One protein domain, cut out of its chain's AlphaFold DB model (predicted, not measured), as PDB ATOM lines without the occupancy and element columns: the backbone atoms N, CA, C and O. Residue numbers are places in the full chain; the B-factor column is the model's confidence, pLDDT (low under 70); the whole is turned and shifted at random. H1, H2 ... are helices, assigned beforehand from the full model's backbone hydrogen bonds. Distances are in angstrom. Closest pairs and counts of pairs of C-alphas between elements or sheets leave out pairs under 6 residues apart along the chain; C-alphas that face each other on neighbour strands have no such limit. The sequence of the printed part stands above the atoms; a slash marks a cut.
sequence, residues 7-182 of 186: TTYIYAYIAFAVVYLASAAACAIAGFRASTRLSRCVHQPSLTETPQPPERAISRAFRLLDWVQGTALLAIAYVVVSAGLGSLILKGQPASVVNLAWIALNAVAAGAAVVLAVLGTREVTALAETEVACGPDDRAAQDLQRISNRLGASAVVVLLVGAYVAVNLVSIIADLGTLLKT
ATOM      1  N   THR A   7     145.351 226.583 204.766       68.62
ATOM      2  CA  THR A   7     146.806 226.411 204.755       68.62
ATOM      3  C   THR A   7     147.604 227.723 204.709       68.62
ATOM      4  O   THR A   7     148.615 227.854 205.397       68.62
ATOM      5  N   THR A   8     147.168 228.714 203.925       73.62
ATOM      6  CA  THR A   8     147.930 229.964 203.706       73.62
ATOM      7  C   THR A   8     147.951 230.836 204.959       73.62
ATOM      8  O   THR A   8     148.974 231.433 205.294       73.62
ATOM      9  N   TYR A   9     146.834 230.871 205.687       74.56
ATOM     10  CA  TYR A   9     146.716 231.599 206.946       74.56
ATOM     11  C   TYR A   9     147.628 231.004 208.029       74.56
ATOM     12  O   TYR A   9     148.335 231.752 208.706       74.56
ATOM     13  N   ILE A  10     147.665 229.673 208.152       81.75
ATOM     14  CA  ILE A  10     148.493 228.988 209.155       81.75
ATOM     15  C   ILE A  10     149.974 229.323 208.938       81.75
ATOM     16  O   ILE A  10     150.670 229.700 209.880       81.75
ATOM     17  N   TYR A  11     150.452 229.275 207.692       85.56
ATOM     18  CA  TYR A  11     151.830 229.660 207.381       85.56
ATOM     19  C   TYR A  11     152.105 231.152 207.607       85.56
ATOM     20  O   TYR A  11     153.188 231.499 208.077       85.56
ATOM     21  N   ALA A  12     151.135 232.033 207.335       86.56
ATOM     22  CA  ALA A  12     151.266 233.458 207.634       86.56
ATOM     23  C   ALA A  12     151.391 233.718 209.145       86.56
ATOM     24  O   ALA A  12     152.236 234.517 209.554       86.56
ATOM     25  N   TYR A  13     150.613 233.005 209.970       88.50
ATOM     26  CA  TYR A  13     150.750 233.041 211.427       88.50
ATOM     27  C   TYR A  13     152.122 232.533 211.877       88.50
ATOM     28  O   TYR A  13     152.782 233.201 212.667       88.50
ATOM     29  N   ILE A  14     152.574 231.380 211.367       91.31
ATOM     30  CA  ILE A  14     153.885 230.810 211.721       91.31
ATOM     31  C   ILE A  14     155.001 231.812 211.406       91.31
ATOM     32  O   ILE A  14     155.849 232.074 212.259       91.31
ATOM     33  N   ALA A  15     154.978 232.413 210.212       91.44
ATOM     34  CA  ALA A  15     155.955 233.420 209.812       91.44
ATOM     35  C   ALA A  15     155.936 234.636 210.753       91.44
ATOM     36  O   ALA A  15     156.988 235.051 211.243       91.44
ATOM     37  N   PHE A  16     154.748 235.169 211.056       93.25
ATOM     38  CA  PHE A  16     154.592 236.247 212.030       93.25
ATOM     39  C   PHE A  16     155.153 235.856 213.403       93.25
ATOM     40  O   PHE A  16     155.956 236.603 213.957       93.25
ATOM     41  N   ALA A  17     154.772 234.698 213.940       93.31
ATOM     42  CA  ALA A  17     155.161 234.260 215.273       93.31
ATOM     43  C   ALA A  17     156.684 234.113 215.389       93.31
ATOM     44  O   ALA A  17     157.272 234.606 216.348       93.31
ATOM     45  N   VAL A  18     157.344 233.522 214.389       95.50
ATOM     46  CA  VAL A  18     158.813 233.411 214.357       95.50
ATOM     47  C   VAL A  18     159.475 234.793 214.343       95.50
ATOM     48  O   VAL A  18     160.374 235.055 215.147       95.50
ATOM     49  N   VAL A  19     159.014 235.699 213.474       95.94
ATOM     50  CA  VAL A  19     159.552 237.067 213.378       95.94
ATOM     51  C   VAL A  19     159.322 237.845 214.675       95.94
ATOM     52  O   VAL A  19     160.228 238.527 215.164       95.94
ATOM     53  N   TYR A  20     158.132 237.720 215.261       95.94
ATOM     54  CA  TYR A  20     157.786 238.350 216.525       95.94
ATOM     55  C   TYR A  20     158.668 237.835 217.661       95.94
ATOM     56  O   TYR A  20     159.215 238.646 218.400       95.94
ATOM     57  N   LEU A  21     158.870 236.521 217.781       96.25
ATOM     58  CA  LEU A  21     159.700 235.927 218.833       96.25
ATOM     59  C   LEU A  21     161.155 236.394 218.750       96.25
ATOM     60  O   LEU A  21     161.734 236.777 219.768       96.25
ATOM     61  N   ALA A  22     161.730 236.430 217.545       96.06
ATOM     62  CA  ALA A  22     163.074 236.965 217.338       96.06
ATOM     63  C   ALA A  22     163.158 238.452 217.736       96.06
ATOM     64  O   ALA A  22     164.088 238.868 218.432       96.06
ATOM     65  N   SER A  23     162.151 239.239 217.352       93.25
ATOM     66  CA  SER A  23     162.058 240.668 217.673       93.25
ATOM     67  C   SER A  23     161.885 240.911 219.178       93.25
ATOM     68  O   SER A  23     162.575 241.744 219.762       93.25
ATOM     69  N   ALA A  24     161.020 240.135 219.830       92.56
ATOM     70  CA  ALA A  24     160.765 240.177 221.265       92.56
ATOM     71  C   ALA A  24     162.020 239.814 222.067       92.56
ATOM     72  O   ALA A  24     162.357 240.517 223.020       92.56
ATOM     73  N   ALA A  25     162.759 238.781 221.651       93.56
ATOM     74  CA  ALA A  25     164.036 238.426 222.262       93.56
ATOM     75  C   ALA A  25     165.063 239.561 222.124       93.56
ATOM     76  O   ALA A  25     165.704 239.930 223.111       93.56
ATOM     77  N   ALA A  26     165.187 240.165 220.936       92.75
ATOM     78  CA  ALA A  26     166.078 241.302 220.715       92.75
ATOM     79  C   ALA A  26     165.716 242.501 221.613       92.75
ATOM     80  O   ALA A  26     166.596 243.048 222.282       92.75
ATOM     81  N   CYS A  27     164.431 242.863 221.694       89.62
ATOM     82  CA  CYS A  27     163.930 243.925 222.571       89.62
ATOM     83  C   CYS A  27     164.146 243.616 224.057       89.62
ATOM     84  O   CYS A  27     164.551 244.497 224.815       89.62
ATOM     85  N   ALA A  28     163.924 242.373 224.489       91.44
ATOM     86  CA  ALA A  28     164.152 241.969 225.872       91.44
ATOM     87  C   ALA A  28     165.640 242.064 226.238       91.44
ATOM     88  O   ALA A  28     165.987 242.677 227.247       91.44
ATOM     89  N   ILE A  29     166.533 241.534 225.394       91.75
ATOM     90  CA  ILE A  29     167.988 241.629 225.587       91.75
ATOM     91  C   ILE A  29     168.431 243.095 225.632       91.75
ATOM     92  O   ILE A  29     169.227 243.476 226.491       91.75
ATOM     93  N   ALA A  30     167.907 243.918 224.723       86.44
ATOM     94  CA  ALA A  30     168.136 245.354 224.690       86.44
ATOM     95  C   ALA A  30     167.715 246.020 226.018       86.44
ATOM     96  O   ALA A  30     168.532 246.689 226.658       86.44
ATOM     97  N   GLY A  31     166.489 245.763 226.482       86.50
ATOM     98  CA  GLY A  31     165.959 246.280 227.745       86.50
ATOM     99  C   GLY A  31     166.776 245.852 228.967       86.50
ATOM    100  O   GLY A  31     167.144 246.701 229.779       86.50
ATOM    101  N   PHE A  32     167.146 244.569 229.067       90.00
ATOM    102  CA  PHE A  32     167.998 244.074 230.155       90.00
ATOM    103  C   PHE A  32     169.380 244.724 230.142       90.00
ATOM    104  O   PHE A  32     169.832 245.219 231.173       90.00
ATOM    105  N   ARG A  33     170.044 244.784 228.979       86.88
ATOM    106  CA  ARG A  33     171.369 245.414 228.857       86.88
ATOM    107  C   ARG A  33     171.334 246.886 229.261       86.88
ATOM    108  O   ARG A  33     172.234 247.329 229.975       86.88
ATOM    109  N   ALA A  34     170.316 247.628 228.828       84.38
ATOM    110  CA  ALA A  34     170.137 249.024 229.212       84.38
ATOM    111  C   ALA A  34     169.874 249.169 230.715       84.38
ATOM    112  O   ALA A  34     170.551 249.956 231.369       84.38
ATOM    113  N   SER A  35     168.977 248.358 231.282       85.31
ATOM    114  CA  SER A  35     168.684 248.350 232.720       85.31
ATOM    115  C   SER A  35     169.945 248.097 233.561       85.31
ATOM    116  O   SER A  35     170.295 248.892 234.437       85.31
ATOM    117  N   THR A  36     170.728 247.061 233.241       83.94
ATOM    118  CA  THR A  36     171.959 246.753 233.987       83.94
ATOM    119  C   THR A  36     173.030 247.839 233.844       83.94
ATOM    120  O   THR A  36     173.838 248.027 234.753       83.94
ATOM    121  N   ARG A  37     173.091 248.541 232.705       78.81
ATOM    122  CA  ARG A  37     174.032 249.656 232.500       78.81
ATOM    123  C   ARG A  37     173.619 250.890 233.290       78.81
ATOM    124  O   ARG A  37     174.429 251.408 234.047       78.81
ATOM    125  N   LEU A  38     172.356 251.298 233.178       78.31
ATOM    126  CA  LEU A  38     171.815 252.442 233.909       78.31
ATOM    127  C   LEU A  38     171.925 252.241 235.423       78.31
ATOM    128  O   LEU A  38     172.360 253.144 236.129       78.31
ATOM    129  N   SER A  39     171.638 251.028 235.907       77.94
ATOM    130  CA  SER A  39     171.820 250.694 237.323       77.94
ATOM    131  C   SER A  39     173.280 250.819 237.771       77.94
ATOM    132  O   SER A  39     173.518 251.187 238.915       77.94
ATOM    133  N   ARG A  40     174.263 250.522 236.907       74.88
ATOM    134  CA  ARG A  40     175.693 250.658 237.236       74.88
ATOM    135  C   ARG A  40     176.161 252.112 237.232       74.88
ATOM    136  O   ARG A  40     176.907 252.480 238.132       74.88
ATOM    137  N   CYS A  41     175.682 252.933 236.295       66.06
ATOM    138  CA  CYS A  41     175.997 254.367 236.241       66.06
ATOM    139  C   CYS A  41     175.610 255.107 237.529       66.06
ATOM    140  O   CYS A  41     176.367 255.951 237.983       66.06
ATOM    141  N   VAL A  42     174.482 254.759 238.156       62.34
ATOM    142  CA  VAL A  42     174.034 255.383 239.420       62.34
ATOM    143  C   VAL A  42     174.974 255.081 240.602       62.34
ATOM    144  O   VAL A  42     175.024 255.850 241.557       62.34
ATOM    145  N   HIS A  43     175.729 253.979 240.548       60.97
ATOM    146  CA  HIS A  43     176.562 253.503 241.660       60.97
ATOM    147  C   HIS A  43     178.060 253.796 241.473       60.97
ATOM    148  O   HIS A  43     178.850 253.468 242.357       60.97
ATOM    149  N   GLN A  44     178.470 254.380 240.341       58.00
ATOM    150  CA  GLN A  44     179.866 254.734 240.082       58.00
ATOM    151  C   GLN A  44     180.043 256.257 240.077       58.00
ATOM    152  O   GLN A  44     179.347 256.936 239.324       58.00
ATOM    153  N   PRO A  45     180.969 256.811 240.882       51.81
ATOM    154  CA  PRO A  45     181.278 258.233 240.823       51.81
ATOM    155  C   PRO A  45     181.817 258.582 239.430       51.81
ATOM    156  O   PRO A  45     182.672 257.877 238.894       51.81
ATOM    157  N   SER A  46     181.294 259.661 238.845       52.88
ATOM    158  CA  SER A  46     181.739 260.180 237.549       52.88
ATOM    159  C   SER A  46     183.247 260.434 237.556       52.88
ATOM    160  O   SER A  46     183.723 261.274 238.315       52.88
ATOM    161  N   LEU A  47     183.990 259.732 236.697       47.22
ATOM    162  CA  LEU A  47     185.432 259.930 236.498       47.22
ATOM    163  C   LEU A  47     185.747 260.925 235.365       47.22
ATOM    164  O   LEU A  47     186.916 261.181 235.092       47.22
ATOM    165  N   THR A  48     184.730 261.479 234.695       48.84
ATOM    166  CA  THR A  48     184.897 262.248 233.452       48.84
ATOM    167  C   THR A  48     184.694 263.755 233.670       48.84
ATOM    168  O   THR A  48     183.680 264.173 234.225       48.84
ATOM    169  N   GLU A  49     185.645 264.577 233.197       45.34
ATOM    170  CA  GLU A  49     185.667 266.051 233.346       45.34
ATOM    171  C   GLU A  49     184.622 266.798 232.494       45.34
ATOM    172  O   GLU A  49     184.283 267.941 232.794       45.34
ATOM    173  N   THR A  50     184.064 266.166 231.459       47.75
ATOM    174  CA  THR A  50     183.002 266.744 230.614       47.75
ATOM    175  C   THR A  50     181.775 265.837 230.602       47.75
ATOM    176  O   THR A  50     181.645 264.995 229.708       47.75
ATOM    177  N   PRO A  51     180.865 265.974 231.580       53.53
ATOM    178  CA  PRO A  51     179.626 265.210 231.593       53.53
ATOM    179  C   PRO A  51     178.763 265.594 230.382       53.53
ATOM    180  O   PRO A  51     178.459 266.770 230.168       53.53
ATOM    181  N   GLN A  52     178.347 264.613 229.573       56.16
ATOM    182  CA  GLN A  52     177.260 264.855 228.622       56.16
ATOM    183  C   GLN A  52     175.961 265.140 229.390       56.16
ATOM    184  O   GLN A  52     175.748 264.563 230.459       56.16
ATOM    185  N   PRO A  53     175.069 266.001 228.860       60.81
ATOM    186  CA  PRO A  53     173.844 266.352 229.558       60.81
ATOM    187  C   PRO A  53     172.992 265.091 229.801       60.81
ATOM    188  O   PRO A  53     172.638 264.403 228.830       60.81
ATOM    189  N   PRO A  54     172.625 264.789 231.062       67.75
ATOM    190  CA  PRO A  54     171.895 263.571 231.429       67.75
ATOM    191  C   PRO A  54     170.540 263.462 230.717       67.75
ATOM    192  O   PRO A  54     170.048 262.365 230.462       67.75
ATOM    193  N   GLU A  55     169.976 264.593 230.291       73.56
ATOM    194  CA  GLU A  55     168.741 264.700 229.512       73.56
ATOM    195  C   GLU A  55     168.756 263.862 228.223       73.56
ATOM    196  O   GLU A  55     167.746 263.251 227.867       73.56
ATOM    197  N   ARG A  56     169.901 263.774 227.526       76.38
ATOM    198  CA  ARG A  56     170.011 262.973 226.292       76.38
ATOM    199  C   ARG A  56     169.932 261.479 226.585       76.38
ATOM    200  O   ARG A  56     169.257 260.754 225.853       76.38
ATOM    201  N   ALA A  57     170.588 261.033 227.654       77.06
ATOM    202  CA  ALA A  57     170.545 259.645 228.096       77.06
ATOM    203  C   ALA A  57     169.146 259.264 228.594       77.06
ATOM    204  O   ALA A  57     168.617 258.226 228.199       77.06
ATOM    205  N   ILE A  58     168.509 260.142 229.374       82.31
ATOM    206  CA  ILE A  58     167.130 259.982 229.851       82.31
ATOM    207  C   ILE A  58     166.159 259.879 228.667       82.31
ATOM    208  O   ILE A  58     165.375 258.934 228.590       82.31
ATOM    209  N   SER A  59     166.248 260.792 227.696       86.31
ATOM    210  CA  SER A  59     165.402 260.787 226.497       86.31
ATOM    211  C   SER A  59     165.555 259.498 225.673       86.31
ATOM    212  O   SER A  59     164.559 258.925 225.228       86.31
ATOM    213  N   ARG A  60     166.791 259.006 225.500       85.81
ATOM    214  CA  ARG A  60     167.075 257.719 224.836       85.81
ATOM    215  C   ARG A  60     166.499 256.537 225.614       85.81
ATOM    216  O   ARG A  60     165.886 255.652 225.022       85.81
ATOM    217  N   ALA A  61     166.650 256.538 226.936       85.25
ATOM    218  CA  ALA A  61     166.136 255.480 227.796       85.25
ATOM    219  C   ALA A  61     164.595 255.426 227.799       85.25
ATOM    220  O   ALA A  61     164.034 254.330 227.789       85.25
ATOM    221  N   PHE A  62     163.912 256.576 227.732       89.94
ATOM    222  CA  PHE A  62     162.460 256.631 227.539       89.94
ATOM    223  C   PHE A  62     162.031 256.093 226.174       89.94
ATOM    224  O   PHE A  62     161.174 255.218 226.128       89.94
ATOM    225  N   ARG A  63     162.673 256.516 225.076       92.19
ATOM    226  CA  ARG A  63     162.356 255.962 223.746       92.19
ATOM    227  C   ARG A  63     162.556 254.451 223.697       92.19
ATOM    228  O   ARG A  63     161.722 253.734 223.161       92.19
ATOM    229  N   LEU A  64     163.639 253.953 224.292       91.06
ATOM    230  CA  LEU A  64     163.862 252.516 224.411       91.06
ATOM    231  C   LEU A  64     162.736 251.827 225.190       91.06
ATOM    232  O   LEU A  64     162.273 250.768 224.771       91.06
ATOM    233  N   LEU A  65     162.304 252.415 226.309       92.31
ATOM    234  CA  LEU A  65     161.189 251.895 227.097       92.31
ATOM    235  C   LEU A  65     159.919 251.806 226.247       92.31
ATOM    236  O   LEU A  65     159.277 250.755 226.250       92.31
ATOM    237  N   ASP A  66     159.621 252.846 225.470       94.06
ATOM    238  CA  ASP A  66     158.469 252.884 224.567       94.06
ATOM    239  C   ASP A  66     158.550 251.780 223.501       94.06
ATOM    240  O   ASP A  66     157.558 251.098 223.244       94.06
ATOM    241  N   TRP A  67     159.728 251.521 222.920       93.00
ATOM    242  CA  TRP A  67     159.905 250.448 221.930       93.00
ATOM    243  C   TRP A  67     159.758 249.046 222.532       93.00
ATOM    244  O   TRP A  67     159.122 248.170 221.934       93.00
ATOM    245  N   VAL A  68     160.295 248.828 223.735       91.75
ATOM    246  CA  VAL A  68     160.142 247.556 224.461       91.75
ATOM    247  C   VAL A  68     158.670 247.329 224.819       91.75
ATOM    248  O   VAL A  68     158.127 246.263 224.531       91.75
ATOM    249  N   GLN A  69     157.987 248.334 225.370       93.38
ATOM    250  CA  GLN A  69     156.563 248.237 225.707       93.38
ATOM    251  C   GLN A  69     155.684 248.086 224.464       93.38
ATOM    252  O   GLN A  69     154.783 247.247 224.450       93.38
ATOM    253  N   GLY A  70     155.992 248.817 223.392       93.81
ATOM    254  CA  GLY A  70     155.336 248.686 222.095       93.81
ATOM    255  C   GLY A  70     155.425 247.265 221.540       93.81
ATOM    256  O   GLY A  70     154.460 246.771 220.965       93.81
ATOM    257  N   THR A  71     156.532 246.559 221.790       91.69
ATOM    258  CA  THR A  71     156.697 245.155 221.379       91.69
ATOM    259  C   THR A  71     155.741 244.221 222.128       91.69
ATOM    260  O   THR A  71     155.157 243.321 221.523       91.69
ATOM    261  N   ALA A  72     155.528 244.434 223.430       91.50
ATOM    262  CA  ALA A  72     154.527 243.677 224.187       91.50
ATOM    263  C   ALA A  72     153.099 244.015 223.723       91.50
ATOM    264  O   ALA A  72     152.294 243.118 223.469       91.50
ATOM    265  N   LEU A  73     152.803 245.309 223.554       93.88
ATOM    266  CA  LEU A  73     151.493 245.786 223.105       93.88
ATOM    267  C   LEU A  73     151.136 245.285 221.704       93.88
ATOM    268  O   LEU A  73     149.974 244.976 221.462       93.88
ATOM    269  N   LEU A  74     152.114 245.151 220.805       94.38
ATOM    270  CA  LEU A  74     151.898 244.637 219.454       94.38
ATOM    271  C   LEU A  74     151.300 243.225 219.466       94.38
ATOM    272  O   LEU A  74     150.343 242.969 218.742       94.38
ATOM    273  N   ALA A  75     151.820 242.320 220.298       90.06
ATOM    274  CA  ALA A  75     151.260 240.972 220.404       90.06
ATOM    275  C   ALA A  75     149.864 240.970 221.031       90.06
ATOM    276  O   ALA A  75     148.992 240.236 220.571       90.06
ATOM    277  N   ILE A  76     149.616 241.818 222.033       91.06
ATOM    278  CA  ILE A  76     148.279 241.953 222.626       91.06
ATOM    279  C   ILE A  76     147.284 242.464 221.575       91.06
ATOM    280  O   ILE A  76     146.223 241.869 221.384       91.06
ATOM    281  N   ALA A  77     147.644 243.523 220.847       93.00
ATOM    282  CA  ALA A  77     146.833 244.072 219.768       93.00
ATOM    283  C   ALA A  77     146.581 243.028 218.672       93.00
ATOM    284  O   ALA A  77     145.447 242.881 218.220       93.00
ATOM    285  N   TYR A  78     147.604 242.253 218.299       92.00
ATOM    286  CA  TYR A  78     147.470 241.156 217.345       92.00
ATOM    287  C   TYR A  78     146.424 240.129 217.799       92.00
ATOM    288  O   TYR A  78     145.539 239.780 217.019       92.00
ATOM    289  N   VAL A  79     146.473 239.681 219.060       88.69
ATOM    290  CA  VAL A  79     145.507 238.714 219.609       88.69
ATOM    291  C   VAL A  79     144.086 239.274 219.567       88.69
ATOM    292  O   VAL A  79     143.173 238.585 219.112       88.69
ATOM    293  N   VAL A  80     143.893 240.530 219.982       90.81
ATOM    294  CA  VAL A  80     142.571 241.181 219.989       90.81
ATOM    295  C   VAL A  80     142.002 241.304 218.574       90.81
ATOM    296  O   VAL A  80     140.848 240.939 218.342       90.81
ATOM    297  N   VAL A  81     142.799 241.781 217.614       89.44
ATOM    298  CA  VAL A  81     142.348 241.928 216.221       89.44
ATOM    299  C   VAL A  81     142.091 240.560 215.588       89.44
ATOM    300  O   VAL A  81     141.079 240.388 214.913       89.44
ATOM    301  N   SER A  82     142.946 239.568 215.852       85.94
ATOM    302  CA  SER A  82     142.776 238.202 215.347       85.94
ATOM    303  C   SER A  82     141.500 237.545 215.888       85.94
ATOM    304  O   SER A  82     140.731 236.972 215.118       85.94
ATOM    305  N   ALA A  83     141.193 237.708 217.180       84.69
ATOM    306  CA  ALA A  83     139.926 237.257 217.759       84.69
ATOM    307  C   ALA A  83     138.715 237.972 217.127       84.69
ATOM    308  O   ALA A  83     137.694 237.343 216.834       84.69
ATOM    309  N   GLY A  84     138.844 239.275 216.854       84.62
ATOM    310  CA  GLY A  84     137.846 240.056 216.126       84.62
ATOM    311  C   GLY A  84     137.587 239.522 214.714       84.62
ATOM    312  O   GLY A  84     136.429 239.318 214.348       84.62
ATOM    313  N   LEU A  85     138.641 239.223 213.950       84.00
ATOM    314  CA  LEU A  85     138.532 238.586 212.632       84.00
ATOM    315  C   LEU A  85     137.887 237.195 212.733       84.00
ATOM    316  O   LEU A  85     137.004 236.877 211.937       84.00
ATOM    317  N   GLY A  86     138.224 236.421 213.771       78.62
ATOM    318  CA  GLY A  86     137.578 235.143 214.099       78.62
ATOM    319  C   GLY A  86     136.061 235.272 214.217       78.62
ATOM    320  O   GLY A  86     135.308 234.475 213.659       78.62
ATOM    321  N   SER A  87     135.596 236.340 214.865       80.38
ATOM    322  CA  SER A  87     134.164 236.611 215.014       80.38
ATOM    323  C   SER A  87     133.445 236.935 213.696       80.38
ATOM    324  O   SER A  87     132.235 236.732 213.605       80.38
ATOM    325  N   LEU A  88     134.152 237.425 212.670       79.12
ATOM    326  CA  LEU A  88     133.553 237.726 211.363       79.12
ATOM    327  C   LEU A  88     133.194 236.455 210.591       79.12
ATOM    328  O   LEU A  88     132.186 236.456 209.881       79.12
ATOM    329  N   ILE A  89     133.952 235.370 210.783       70.56
ATOM    330  CA  ILE A  89     133.606 234.045 210.248       70.56
ATOM    331  C   ILE A  89     132.257 233.603 210.819       70.56
ATOM    332  O   ILE A  89     131.353 233.242 210.072       70.56
ATOM    333  N   LEU A  90     132.078 233.720 212.141       70.25
ATOM    334  CA  LEU A  90     130.823 233.361 212.817       70.25
ATOM    335  C   LEU A  90     129.625 234.200 212.340       70.25
ATOM    336  O   LEU A  90     128.480 233.784 212.488       70.25
ATOM    337  N   LYS A  91     129.880 235.377 211.760       78.00
ATOM    338  CA  LYS A  91     128.868 236.276 211.188       78.00
ATOM    339  C   LYS A  91     128.612 236.038 209.692       78.00
ATOM    340  O   LYS A  91     127.905 236.833 209.079       78.00
ATOM    341  N   GLY A  92     129.172 234.978 209.105       75.94
ATOM    342  CA  GLY A  92     128.905 234.577 207.720       75.94
ATOM    343  C   GLY A  92     129.628 235.408 206.657       75.94
ATOM    344  O   GLY A  92     129.174 235.457 205.516       75.94
ATOM    345  N   GLN A  93     130.728 236.089 207.003       79.38
ATOM    346  CA  GLN A  93     131.561 236.762 206.000       79.38
ATOM    347  C   GLN A  93     132.266 235.739 205.089       79.38
ATOM    348  O   GLN A  93     132.653 234.668 205.560       79.38
ATOM    349  N   PRO A  94     132.481 236.054 203.796       79.38
ATOM    350  CA  PRO A  94     133.127 235.133 202.868       79.38
ATOM    351  C   PRO A  94     134.568 234.847 203.300       79.38
ATOM    352  O   PRO A  94     135.363 235.770 203.494       79.38
ATOM    353  N   ALA A  95     134.920 233.562 203.389       74.69
ATOM    354  CA  ALA A  95     136.218 233.093 203.877       74.69
ATOM    355  C   ALA A  95     137.420 233.731 203.161       74.69
ATOM    356  O   ALA A  95     138.437 234.020 203.784       74.69
ATOM    357  N   SER A  96     137.297 234.027 201.863       78.38
ATOM    358  CA  SER A  96     138.348 234.686 201.078       78.38
ATOM    359  C   SER A  96     138.705 236.083 201.597       78.38
ATOM    360  O   SER A  96     139.884 236.437 201.642       78.38
ATOM    361  N   VAL A  97     137.710 236.866 202.023       81.00
ATOM    362  CA  VAL A  97     137.915 238.217 202.566       81.00
ATOM    363  C   VAL A  97     138.577 238.135 203.932       81.00
ATOM    364  O   VAL A  97     139.527 238.872 204.199       81.00
ATOM    365  N   VAL A  98     138.118 237.214 204.783       80.69
ATOM    366  CA  VAL A  98     138.691 237.069 206.123       80.69
ATOM    367  C   VAL A  98     140.128 236.531 206.046       80.69
ATOM    368  O   VAL A  98     141.013 237.068 206.710       80.69
ATOM    369  N   ASN A  99     140.408 235.579 205.149       81.44
ATOM    370  CA  ASN A  99     141.764 235.075 204.893       81.44
ATOM    371  C   ASN A  99     142.716 236.179 204.440       81.44
ATOM    372  O   ASN A  99     143.823 236.295 204.969       81.44
ATOM    373  N   LEU A 100     142.285 237.022 203.498       84.62
ATOM    374  CA  LEU A 100     143.092 238.152 203.047       84.62
ATOM    375  C   LEU A 100     143.373 239.132 204.195       84.62
ATOM    376  O   LEU A 100     144.508 239.591 204.343       84.62
ATOM    377  N   ALA A 101     142.372 239.409 205.037       87.25
ATOM    378  CA  ALA A 101     142.527 240.270 206.205       87.25
ATOM    379  C   ALA A 101     143.536 239.700 207.218       87.25
ATOM    380  O   ALA A 101     144.379 240.446 207.718       87.25
ATOM    381  N   TRP A 102     143.522 238.388 207.475       88.69
ATOM    382  CA  TRP A 102     144.527 237.750 208.330       88.69
ATOM    383  C   TRP A 102     145.928 237.796 207.739       88.69
ATOM    384  O   TRP A 102     146.884 238.060 208.469       88.69
ATOM    385  N   ILE A 103     146.085 237.530 206.443       87.88
ATOM    386  CA  ILE A 103     147.397 237.598 205.788       87.88
ATOM    387  C   ILE A 103     147.955 239.022 205.908       87.88
ATOM    388  O   ILE A 103     149.103 239.196 206.322       87.88
ATOM    389  N   ALA A 104     147.130 240.033 205.625       91.31
ATOM    390  CA  ALA A 104     147.510 241.434 205.773       91.31
ATOM    391  C   ALA A 104     147.879 241.777 207.225       91.31
ATOM    392  O   ALA A 104     148.921 242.388 207.461       91.31
ATOM    393  N   LEU A 105     147.080 241.332 208.203       92.31
ATOM    394  CA  LEU A 105     147.364 241.525 209.625       92.31
ATOM    395  C   LEU A 105     148.718 240.923 210.022       92.31
ATOM    396  O   LEU A 105     149.516 241.601 210.667       92.31
ATOM    397  N   ASN A 106     148.997 239.680 209.621       92.12
ATOM    398  CA  ASN A 106     150.268 239.008 209.907       92.12
ATOM    399  C   ASN A 106     151.454 239.747 209.279       92.12
ATOM    400  O   ASN A 106     152.464 239.957 209.948       92.12
ATOM    401  N   ALA A 107     151.325 240.182 208.023       92.50
ATOM    402  CA  ALA A 107     152.374 240.927 207.334       92.50
ATOM    403  C   ALA A 107     152.669 242.271 208.021       92.50
ATOM    404  O   ALA A 107     153.831 242.594 208.280       92.50
ATOM    405  N   VAL A 108     151.627 243.032 208.371       95.25
ATOM    406  CA  VAL A 108     151.763 244.319 209.071       95.25
ATOM    407  C   VAL A 108     152.358 244.121 210.464       95.25
ATOM    408  O   VAL A 108     153.283 244.840 210.840       95.25
ATOM    409  N   ALA A 109     151.881 243.127 211.217       94.88
ATOM    410  CA  ALA A 109     152.384 242.842 212.555       94.88
ATOM    411  C   ALA A 109     153.848 242.374 212.532       94.88
ATOM    412  O   ALA A 109     154.646 242.829 213.350       94.88
ATOM    413  N   ALA A 110     154.235 241.533 211.568       93.69
ATOM    414  CA  ALA A 110     155.624 241.121 211.388       93.69
ATOM    415  C   ALA A 110     156.526 242.318 211.044       93.69
ATOM    416  O   ALA A 110     157.580 242.494 211.657       93.69
ATOM    417  N   GLY A 111     156.088 243.185 210.124       95.25
ATOM    418  CA  GLY A 111     156.808 244.414 209.782       95.25
ATOM    419  C   GLY A 111     156.982 245.341 210.987       95.25
ATOM    420  O   GLY A 111     158.090 245.803 211.260       95.25
ATOM    421  N   ALA A 112     155.916 245.555 211.762       95.31
ATOM    422  CA  ALA A 112     155.961 246.354 212.983       95.31
ATOM    423  C   ALA A 112     156.922 245.761 214.028       95.31
ATOM    424  O   ALA A 112     157.692 246.507 214.634       95.31
ATOM    425  N   ALA A 113     156.933 244.435 214.204       94.00
ATOM    426  CA  ALA A 113     157.839 243.760 215.133       94.00
ATOM    427  C   ALA A 113     159.312 244.008 214.769       94.00
ATOM    428  O   ALA A 113     160.106 244.386 215.634       94.00
ATOM    429  N   VAL A 114     159.658 243.885 213.482       95.56
ATOM    430  CA  VAL A 114     161.014 244.167 212.987       95.56
ATOM    431  C   VAL A 114     161.389 245.628 213.223       95.56
ATOM    432  O   VAL A 114     162.474 245.903 213.732       95.56
ATOM    433  N   VAL A 115     160.499 246.571 212.896       96.06
ATOM    434  CA  VAL A 115     160.752 248.007 213.103       96.06
ATOM    435  C   VAL A 115     161.016 248.304 214.579       96.06
ATOM    436  O   VAL A 115     162.010 248.958 214.893       96.06
ATOM    437  N   LEU A 116     160.189 247.784 215.489       92.94
ATOM    438  CA  LEU A 116     160.366 247.971 216.932       92.94
ATOM    439  C   LEU A 116     161.698 247.392 217.428       92.94
ATOM    440  O   LEU A 116     162.406 248.060 218.180       92.94
ATOM    441  N   ALA A 117     162.086 246.203 216.960       91.94
ATOM    442  CA  ALA A 117     163.371 245.599 217.310       91.94
ATOM    443  C   ALA A 117     164.566 246.411 216.789       91.94
ATOM    444  O   ALA A 117     165.543 246.626 217.515       91.94
ATOM    445  N   VAL A 118     164.496 246.912 215.555       94.88
ATOM    446  CA  VAL A 118     165.541 247.774 214.982       94.88
ATOM    447  C   VAL A 118     165.650 249.088 215.758       94.88
ATOM    448  O   VAL A 118     166.756 249.520 216.082       94.88
ATOM    449  N   LEU A 119     164.527 249.721 216.102       92.19
ATOM    450  CA  LEU A 119     164.531 250.954 216.894       92.19
ATOM    451  C   LEU A 119     165.064 250.714 218.314       92.19
ATOM    452  O   LEU A 119     165.920 251.467 218.778       92.19
ATOM    453  N   GLY A 120     164.649 249.629 218.972       87.56
ATOM    454  CA  GLY A 120     165.140 249.260 220.302       87.56
ATOM    455  C   GLY A 120     166.647 248.979 220.325       87.56
ATOM    456  O   GLY A 120     167.369 249.485 221.185       87.56
ATOM    457  N   THR A 121     167.158 248.226 219.350       89.44
ATOM    458  CA  THR A 121     168.602 247.934 219.246       89.44
ATOM    459  C   THR A 121     169.432 249.180 218.932       89.44
ATOM    460  O   THR A 121     170.513 249.354 219.506       89.44
ATOM    461  N   ARG A 122     168.918 250.085 218.087       90.25
ATOM    462  CA  ARG A 122     169.545 251.390 217.821       90.25
ATOM    463  C   ARG A 122     169.641 252.239 219.083       90.25
ATOM    464  O   ARG A 122     170.728 252.720 219.388       90.25
ATOM    465  N   GLU A 123     168.554 252.378 219.841       88.00
ATOM    466  CA  GLU A 123     168.562 253.176 221.076       88.00
ATOM    467  C   GLU A 123     169.480 252.571 222.149       88.00
ATOM    468  O   GLU A 123     170.188 253.312 222.824       88.00
ATOM    469  N   VAL A 124     169.567 251.239 222.271       86.44
ATOM    470  CA  VAL A 124     170.525 250.600 223.202       86.44
ATOM    471  C   VAL A 124     171.974 250.829 222.814       86.44
ATOM    472  O   VAL A 124     172.813 251.030 223.694       86.44
ATOM    473  N   THR A 125     172.282 250.770 221.521       85.50
ATOM    474  CA  THR A 125     173.641 251.025 221.026       85.50
ATOM    475  C   THR A 125     174.008 252.486 221.264       85.50
ATOM    476  O   THR A 125     175.038 252.774 221.863       85.50
ATOM    477  N   ALA A 126     173.096 253.400 220.943       84.06
ATOM    478  CA  ALA A 126     173.267 254.825 221.180       84.06
ATOM    479  C   ALA A 126     173.405 255.156 222.683       84.06
ATOM    480  O   ALA A 126     174.198 256.014 223.067       84.06
ATOM    481  N   LEU A 127     172.658 254.472 223.555       80.88
ATOM    482  CA  LEU A 127     172.787 254.603 225.008       80.88
ATOM    483  C   LEU A 127     174.127 254.042 225.514       80.88
ATOM    484  O   LEU A 127     174.662 254.554 226.487       80.88
ATOM    485  N   ALA A 128     174.688 253.023 224.852       78.31
ATOM    486  CA  ALA A 128     176.009 252.473 225.170       78.31
ATOM    487  C   ALA A 128     177.138 253.485 224.964       78.31
ATOM    488  O   ALA A 128     178.102 253.488 225.720       78.31
ATOM    489  N   GLU A 129     177.012 254.297 223.919       76.94
ATOM    490  CA  GLU A 129     177.984 255.322 223.527       76.94
ATOM    491  C   GLU A 129     177.846 256.604 224.360       76.94
ATOM    492  O   GLU A 129     178.681 257.498 224.269       76.94
ATOM    493  N   THR A 130     176.778 256.723 225.155       69.81
ATOM    494  CA  THR A 130     176.557 257.887 226.013       69.81
ATOM    495  C   THR A 130     177.159 257.609 227.387       69.81
ATOM    496  O   THR A 130     176.575 256.876 228.183       69.81
ATOM    497  N   GLU A 131     178.320 258.191 227.684       62.09
ATOM    498  CA  GLU A 131     178.842 258.208 229.052       62.09
ATOM    499  C   GLU A 131     177.969 259.128 229.911       62.09
ATOM    500  O   GLU A 131     177.886 260.335 229.675       62.09
ATOM    501  N   VAL A 132     177.276 258.546 230.891       59.78
ATOM    502  CA  VAL A 132     176.438 259.296 231.829       59.78
ATOM    503  C   VAL A 132     177.181 259.431 233.147       59.78
ATOM    504  O   VAL A 132     177.381 258.451 233.864       59.78
ATOM    505  N   ALA A 133     177.560 260.661 233.471       55.41
ATOM    506  CA  ALA A 133     178.010 261.039 234.797       55.41
ATOM    507  C   ALA A 133     176.783 261.175 235.711       55.41
ATOM    508  O   ALA A 133     176.053 262.162 235.626       55.41
ATOM    509  N   CYS A 134     176.519 260.183 236.562       54.62
ATOM    510  CA  CYS A 134     175.472 260.277 237.578       54.62
ATOM    511  C   CYS A 134     176.110 260.447 238.955       54.62
ATOM    512  O   CYS A 134     176.793 259.551 239.441       54.62
ATOM    513  N   GLY A 135     175.876 261.591 239.596       55.25
ATOM    514  CA  GLY A 135     176.103 261.727 241.032       55.25
ATOM    515  C   GLY A 135     174.972 261.036 241.812       55.25
ATOM    516  O   GLY A 135     173.818 261.139 241.392       55.25
ATOM    517  N   PRO A 136     175.255 260.353 242.936       52.25
ATOM    518  CA  PRO A 136     174.257 259.589 243.696       52.25
ATOM    519  C   PRO A 136     173.107 260.438 244.277       52.25
ATOM    520  O   PRO A 136     172.025 259.901 244.503       52.25
ATOM    521  N   ASP A 137     173.301 261.751 244.446       55.62
ATOM    522  CA  ASP A 137     172.301 262.686 244.993       55.62
ATOM    523  C   ASP A 137     171.561 263.519 243.928       55.62
ATOM    524  O   ASP A 137     170.794 264.428 244.253       55.62
ATOM    525  N   ASP A 138     171.769 263.224 242.643       67.62
ATOM    526  CA  ASP A 138     171.171 264.001 241.560       67.62
ATOM    527  C   ASP A 138     169.772 263.474 241.180       67.62
ATOM    528  O   ASP A 138     169.536 262.265 241.082       67.62
ATOM    529  N   ARG A 139     168.823 264.379 240.899       72.75
ATOM    530  CA  ARG A 139     167.470 264.018 240.417       72.75
ATOM    531  C   ARG A 139     167.545 263.169 239.146       72.75
ATOM    532  O   ARG A 139     166.762 262.238 238.976       72.75
ATOM    533  N   ALA A 140     168.544 263.435 238.306       72.69
ATOM    534  CA  ALA A 140     168.827 262.651 237.112       72.69
ATOM    535  C   ALA A 140     169.152 261.176 237.423       72.69
ATOM    536  O   ALA A 140     168.721 260.285 236.689       72.69
ATOM    537  N   ALA A 141     169.860 260.892 238.521       73.00
ATOM    538  CA  ALA A 141     170.175 259.523 238.930       73.00
ATOM    539  C   ALA A 141     168.917 258.767 239.389       73.00
ATOM    540  O   ALA A 141     168.734 257.596 239.045       73.00
ATOM    541  N   GLN A 142     168.005 259.446 240.096       79.12
ATOM    542  CA  GLN A 142     166.719 258.867 240.505       79.12
ATOM    543  C   GLN A 142     165.830 258.533 239.299       79.12
ATOM    544  O   GLN A 142     165.236 257.448 239.248       79.12
ATOM    545  N   ASP A 143     165.772 259.420 238.304       81.06
ATOM    546  CA  ASP A 143     165.015 259.181 237.072       81.06
ATOM    547  C   ASP A 143     165.596 258.013 236.270       81.06
ATOM    548  O   ASP A 143     164.854 257.117 235.857       81.06
ATOM    549  N   LEU A 144     166.921 257.947 236.123       81.19
ATOM    550  CA  LEU A 144     167.587 256.835 235.441       81.19
ATOM    551  C   LEU A 144     167.394 255.503 236.175       81.19
ATOM    552  O   LEU A 144     167.160 254.485 235.521       81.19
ATOM    553  N   GLN A 145     167.401 255.498 237.512       83.62
ATOM    554  CA  GLN A 145     167.102 254.300 238.300       83.62
ATOM    555  C   GLN A 145     165.649 253.844 238.108       83.62
ATOM    556  O   GLN A 145     165.377 252.655 237.915       83.62
ATOM    557  N   ARG A 146     164.693 254.782 238.097       87.19
ATOM    558  CA  ARG A 146     163.280 254.474 237.836       87.19
ATOM    559  C   ARG A 146     163.078 253.929 236.420       87.19
ATOM    560  O   ARG A 146     162.343 252.952 236.253       87.19
ATOM    561  N   ILE A 147     163.716 254.529 235.416       87.44
ATOM    562  CA  ILE A 147     163.648 254.066 234.022       87.44
ATOM    563  C   ILE A 147     164.304 252.690 233.888       87.44
ATOM    564  O   ILE A 147     163.724 251.808 233.259       87.44
ATOM    565  N   SER A 148     165.448 252.466 234.539       86.50
ATOM    566  CA  SER A 148     166.123 251.167 234.584       86.50
ATOM    567  C   SER A 148     165.204 250.057 235.101       86.50
ATOM    568  O   SER A 148     165.057 249.022 234.444       86.50
ATOM    569  N   ASN A 149     164.527 250.285 236.229       88.38
ATOM    570  CA  ASN A 149     163.594 249.313 236.801       88.38
ATOM    571  C   ASN A 149     162.411 249.041 235.862       88.38
ATOM    572  O   ASN A 149     162.012 247.890 235.671       88.38
ATOM    573  N   ARG A 150     161.863 250.091 235.234       92.00
ATOM    574  CA  ARG A 150     160.768 249.962 234.261       92.00
ATOM    575  C   ARG A 150     161.192 249.218 233.000       92.00
ATOM    576  O   ARG A 150     160.400 248.427 232.492       92.00
ATOM    577  N   LEU A 151     162.412 249.433 232.511       89.81
ATOM    578  CA  LEU A 151     162.981 248.706 231.375       89.81
ATOM    579  C   LEU A 151     163.131 247.219 231.692       89.81
ATOM    580  O   LEU A 151     162.695 246.392 230.896       89.81
ATOM    581  N   GLY A 152     163.677 246.882 232.865       88.81
ATOM    582  CA  GLY A 152     163.788 245.495 233.323       88.81
ATOM    583  C   GLY A 152     162.423 244.813 233.432       88.81
ATOM    584  O   GLY A 152     162.217 243.745 232.858       88.81
ATOM    585  N   ALA A 153     161.454 245.464 234.082       92.38
ATOM    586  CA  ALA A 153     160.088 244.949 234.179       92.38
ATOM    587  C   ALA A 153     159.425 244.790 232.799       92.38
ATOM    588  O   ALA A 153     158.818 243.761 232.517       92.38
ATOM    589  N   SER A 154     159.584 245.774 231.908       92.38
ATOM    590  CA  SER A 154     159.009 245.722 230.557       92.38
ATOM    591  C   SER A 154     159.649 244.620 229.711       92.38
ATOM    592  O   SER A 154     158.944 243.943 228.970       92.38
ATOM    593  N   ALA A 155     160.954 244.372 229.860       91.62
ATOM    594  CA  ALA A 155     161.635 243.256 229.208       91.62
ATOM    595  C   ALA A 155     161.090 241.898 229.683       91.62
ATOM    596  O   ALA A 155     160.850 241.018 228.858       91.62
ATOM    597  N   VAL A 156     160.825 241.742 230.986       93.88
ATOM    598  CA  VAL A 156     160.166 240.538 231.526       93.88
ATOM    599  C   VAL A 156     158.769 240.371 230.930       93.88
ATOM    600  O   VAL A 156     158.425 239.274 230.497       93.88
ATOM    601  N   VAL A 157     157.977 241.443 230.846       94.06
ATOM    602  CA  VAL A 157     156.644 241.393 230.225       94.06
ATOM    603  C   VAL A 157     156.733 240.971 228.756       94.06
ATOM    604  O   VAL A 157     155.987 240.088 228.339       94.06
ATOM    605  N   VAL A 158     157.673 241.526 227.984       93.56
ATOM    606  CA  VAL A 158     157.913 241.109 226.591       93.56
ATOM    607  C   VAL A 158     158.267 239.624 226.510       93.56
ATOM    608  O   VAL A 158     157.747 238.933 225.639       93.56
ATOM    609  N   LEU A 159     159.093 239.104 227.425       94.06
ATOM    610  CA  LEU A 159     159.415 237.675 227.467       94.06
ATOM    611  C   LEU A 159     158.210 236.807 227.827       94.06
ATOM    612  O   LEU A 159     158.047 235.749 227.230       94.06
ATOM    613  N   LEU A 160     157.358 237.230 228.765       94.81
ATOM    614  CA  LEU A 160     156.142 236.493 229.125       94.81
ATOM    615  C   LEU A 160     155.159 236.431 227.952       94.81
ATOM    616  O   LEU A 160     154.631 235.365 227.635       94.81
ATOM    617  N   VAL A 161     154.957 237.556 227.265       93.62
ATOM    618  CA  VAL A 161     154.128 237.618 226.053       93.62
ATOM    619  C   VAL A 161     154.757 236.792 224.927       93.62
ATOM    620  O   VAL A 161     154.060 236.042 224.245       93.62
ATOM    621  N   GLY A 162     156.080 236.851 224.771       93.50
ATOM    622  CA  GLY A 162     156.830 236.001 223.850       93.50
ATOM    623  C   GLY A 162     156.654 234.515 224.158       93.50
ATOM    624  O   GLY A 162     156.355 233.740 223.258       93.50
ATOM    625  N   ALA A 163     156.747 234.107 225.423       94.44
ATOM    626  CA  ALA A 163     156.523 232.727 225.839       94.44
ATOM    627  C   ALA A 163     155.098 232.262 225.506       94.44
ATOM    628  O   ALA A 163     154.925 231.161 224.992       94.44
ATOM    629  N   TYR A 164     154.091 233.116 225.709       93.00
ATOM    630  CA  TYR A 164     152.725 232.826 225.275       93.00
ATOM    631  C   TYR A 164     152.641 232.600 223.755       93.00
ATOM    632  O   TYR A 164     152.078 231.598 223.317       93.00
ATOM    633  N   VAL A 165     153.236 233.477 222.937       92.56
ATOM    634  CA  VAL A 165     153.270 233.296 221.470       92.56
ATOM    635  C   VAL A 165     154.021 232.017 221.083       92.56
ATOM    636  O   VAL A 165     153.565 231.289 220.206       92.56
ATOM    637  N   ALA A 166     155.126 231.699 221.759       93.75
ATOM    638  CA  ALA A 166     155.901 230.485 221.515       93.75
ATOM    639  C   ALA A 166     155.097 229.218 221.825       93.75
ATOM    640  O   ALA A 166     155.090 228.297 221.014       93.75
ATOM    641  N   VAL A 167     154.382 229.181 222.955       92.94
ATOM    642  CA  VAL A 167     153.502 228.056 223.305       92.94
ATOM    643  C   VAL A 167     152.420 227.874 222.242       92.94
ATOM    644  O   VAL A 167     152.229 226.760 221.767       92.94
ATOM    645  N   ASN A 168     151.772 228.957 221.801       89.31
ATOM    646  CA  ASN A 168     150.770 228.877 220.731       89.31
ATOM    647  C   ASN A 168     151.365 228.371 219.410       89.31
ATOM    648  O   ASN A 168     150.762 227.530 218.745       89.31
ATOM    649  N   LEU A 169     152.555 228.849 219.041       91.19
ATOM    650  CA  LEU A 169     153.253 228.397 217.843       91.19
ATOM    651  C   LEU A 169     153.584 226.902 217.914       91.19
ATOM    652  O   LEU A 169     153.356 226.184 216.943       91.19
ATOM    653  N   VAL A 170     154.082 226.426 219.057       91.25
ATOM    654  CA  VAL A 170     154.375 225.003 219.270       91.25
ATOM    655  C   VAL A 170     153.104 224.166 219.155       91.25
ATOM    656  O   VAL A 170     153.133 223.155 218.458       91.25
ATOM    657  N   SER A 171     151.988 224.601 219.748       87.31
ATOM    658  CA  SER A 171     150.699 223.910 219.608       87.31
ATOM    659  C   SER A 171     150.253 223.826 218.145       87.31
ATOM    660  O   SER A 171     149.896 222.754 217.668       87.31
ATOM    661  N   ILE A 172     150.348 224.927 217.392       86.56
ATOM    662  CA  ILE A 172     149.978 224.953 215.967       86.56
ATOM    663  C   ILE A 172     150.877 224.041 215.128       86.56
ATOM    664  O   ILE A 172     150.388 223.367 214.226       86.56
ATOM    665  N   ILE A 173     152.182 224.003 215.410       88.00
ATOM    666  CA  ILE A 173     153.121 223.126 214.699       88.00
ATOM    667  C   ILE A 173     152.850 221.654 215.036       88.00
ATOM    668  O   ILE A 173     152.852 220.820 214.130       88.00
ATOM    669  N   ALA A 174     152.598 221.332 216.308       86.81
ATOM    670  CA  ALA A 174     152.307 219.970 216.752       86.81
ATOM    671  C   ALA A 174     151.027 219.419 216.103       86.81
ATOM    672  O   ALA A 174     151.012 218.276 215.645       86.81
ATOM    673  N   ASP A 175     149.996 220.257 215.977       83.94
ATOM    674  CA  ASP A 175     148.708 219.889 215.386       83.94
ATOM    675  C   ASP A 175     148.594 220.236 213.892       83.94
ATOM    676  O   ASP A 175     147.515 220.115 213.304       83.94
ATOM    677  N   LEU A 176     149.694 220.627 213.237       81.56
ATOM    678  CA  LEU A 176     149.683 221.134 211.860       81.56
ATOM    679  C   LEU A 176     149.053 220.135 210.883       81.56
ATOM    680  O   LEU A 176     148.244 220.506 210.038       81.56
ATOM    681  N   GLY A 177     149.380 218.848 211.024       73.88
ATOM    682  CA  GLY A 177     148.821 217.791 210.178       73.88
ATOM    683  C   GLY A 177     147.307 217.623 210.325       73.88
ATOM    684  O   GLY A 177     146.648 217.226 209.365       73.88
ATOM    685  N   THR A 178     146.756 217.941 211.497       74.44
ATOM    686  CA  THR A 178     145.311 217.955 211.749       74.44
ATOM    687  C   THR A 178     144.708 219.238 211.190       74.44
ATOM    688  O   THR A 178     143.801 219.157 210.373       74.44
ATOM    689  N   LEU A 179     145.276 220.401 211.522       69.88
ATOM    690  CA  LEU A 179     144.808 221.727 211.091       69.88
ATOM    691  C   LEU A 179     144.803 221.928 209.571       69.88
ATOM    692  O   LEU A 179     143.993 222.688 209.057       69.88
ATOM    693  N   LEU A 180     145.708 221.263 208.848       70.12
ATOM    694  CA  LEU A 180     145.731 221.282 207.384       70.12
ATOM    695  C   LEU A 180     144.650 220.396 206.753       70.12
ATOM    696  O   LEU A 180     144.311 220.604 205.591       70.12
ATOM    697  N   LYS A 181     144.153 219.394 207.489       66.31
ATOM    698  CA  LYS A 181     143.097 218.471 207.042       66.31
ATOM    699  C   LYS A 181     141.711 218.951 207.442       66.31
ATOM    700  O   LYS A 181     140.746 218.646 206.748       66.31
ATOM    701  N   THR A 182     141.599 219.669 208.555       61.62
ATOM    702  CA  THR A 182     140.395 220.419 208.879       61.62
ATOM    703  C   THR A 182     140.372 221.647 207.988       61.62
ATOM    704  O   THR A 182     141.212 222.536 208.105       61.62
TER     705      THR A 182
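This is residues 7 to 182 of the 186 residues of an uncharacterized protein of Coriobacteriaceae bacterium EMTCatB1 (UniProt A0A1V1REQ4). Four long helices, H1, H2, H3 and H4, run lengthwise in an up-and-down bundle, each against the one before it in the chain, and make a rod. In the ring of four, H1 and H2 are across from each other, each beside both H3 and H4, and short H5 follows at the end of H4. The printed part has 176 residues with five named helices, in the order H1 to H5, and no named strand; the class is all helix. It is loose, with a radius of gyration of the C-alphas of 20.4 A, and spans 68 by 27 by 21 A.

The longest helix by residues is H2, residues 54 to 90, with a kink of 28 degrees near residue 73. It touches H3, residues 95 to 128, at a shallow tilt of 12 degrees, opposite ways; this is a helical hairpin, and its closest C-alphas, those of Leu 64 and Gly 120, are 5.4 A apart. H2 touches H4, residues 139 to 174, the same way at a shallow tilt of 28 degrees, with the C-alphas of Ala 72 and Val 158 closest at 4.9 A. H1, residues 7 to 41, touches H2 with residues 23 to 34 alone, and H2 touches H1 with residues 61 to 72 alone; their closest C-alphas, those of Cys 27 and Val 68, are 5.6 A apart. H1 and H2 also form a helical hairpin, at a shallow tilt of 22 degrees. H1 touches H3 the same way at a shallow tilt of 19 degrees, with the C-alphas of Phe 16 and Ala 110 closest at 5.0 A. H1 touches H4 opposite ways at a shallow tilt of 24 degrees, with the C-alphas of Ser 35 and Ser 148 closest at 4.2 A. H3 and H4 are apart. H5, residues 176 to 179, is near H1; it is close to H4 but not clearly touching, with the C-alphas of Ile 172 and Leu 179 closest at 7.8 A. Every O i to N i+4 pair is within hydrogen-bond range in H1, H3 and H4, and 30 of 33 are in H2; H5 is too short for such a pair.

H2 measures 54.3 A from first to last C-alpha, H4 52.3 A, H1 51.2 A and H3 49.1 A. H1 begins with C-alpha 7 at (146.806, 226.411, 204.755), H2 ends with C-alpha 90 at (130.823, 233.361, 212.817), and H5 ends with C-alpha 179 at (144.808, 221.727, 211.091).

The two C-alphas farthest apart, those of Glu 49 and Gly 92, are 69.8 A apart. The printed part has no cut. The link from H1 to H2, residues 42 to 53, is long. The mean pLDDT of the printed part is 82.8; residue 7, residues 41 to 54, residues 130 to 138, residue 179 and residues 181 to 182 are under 70.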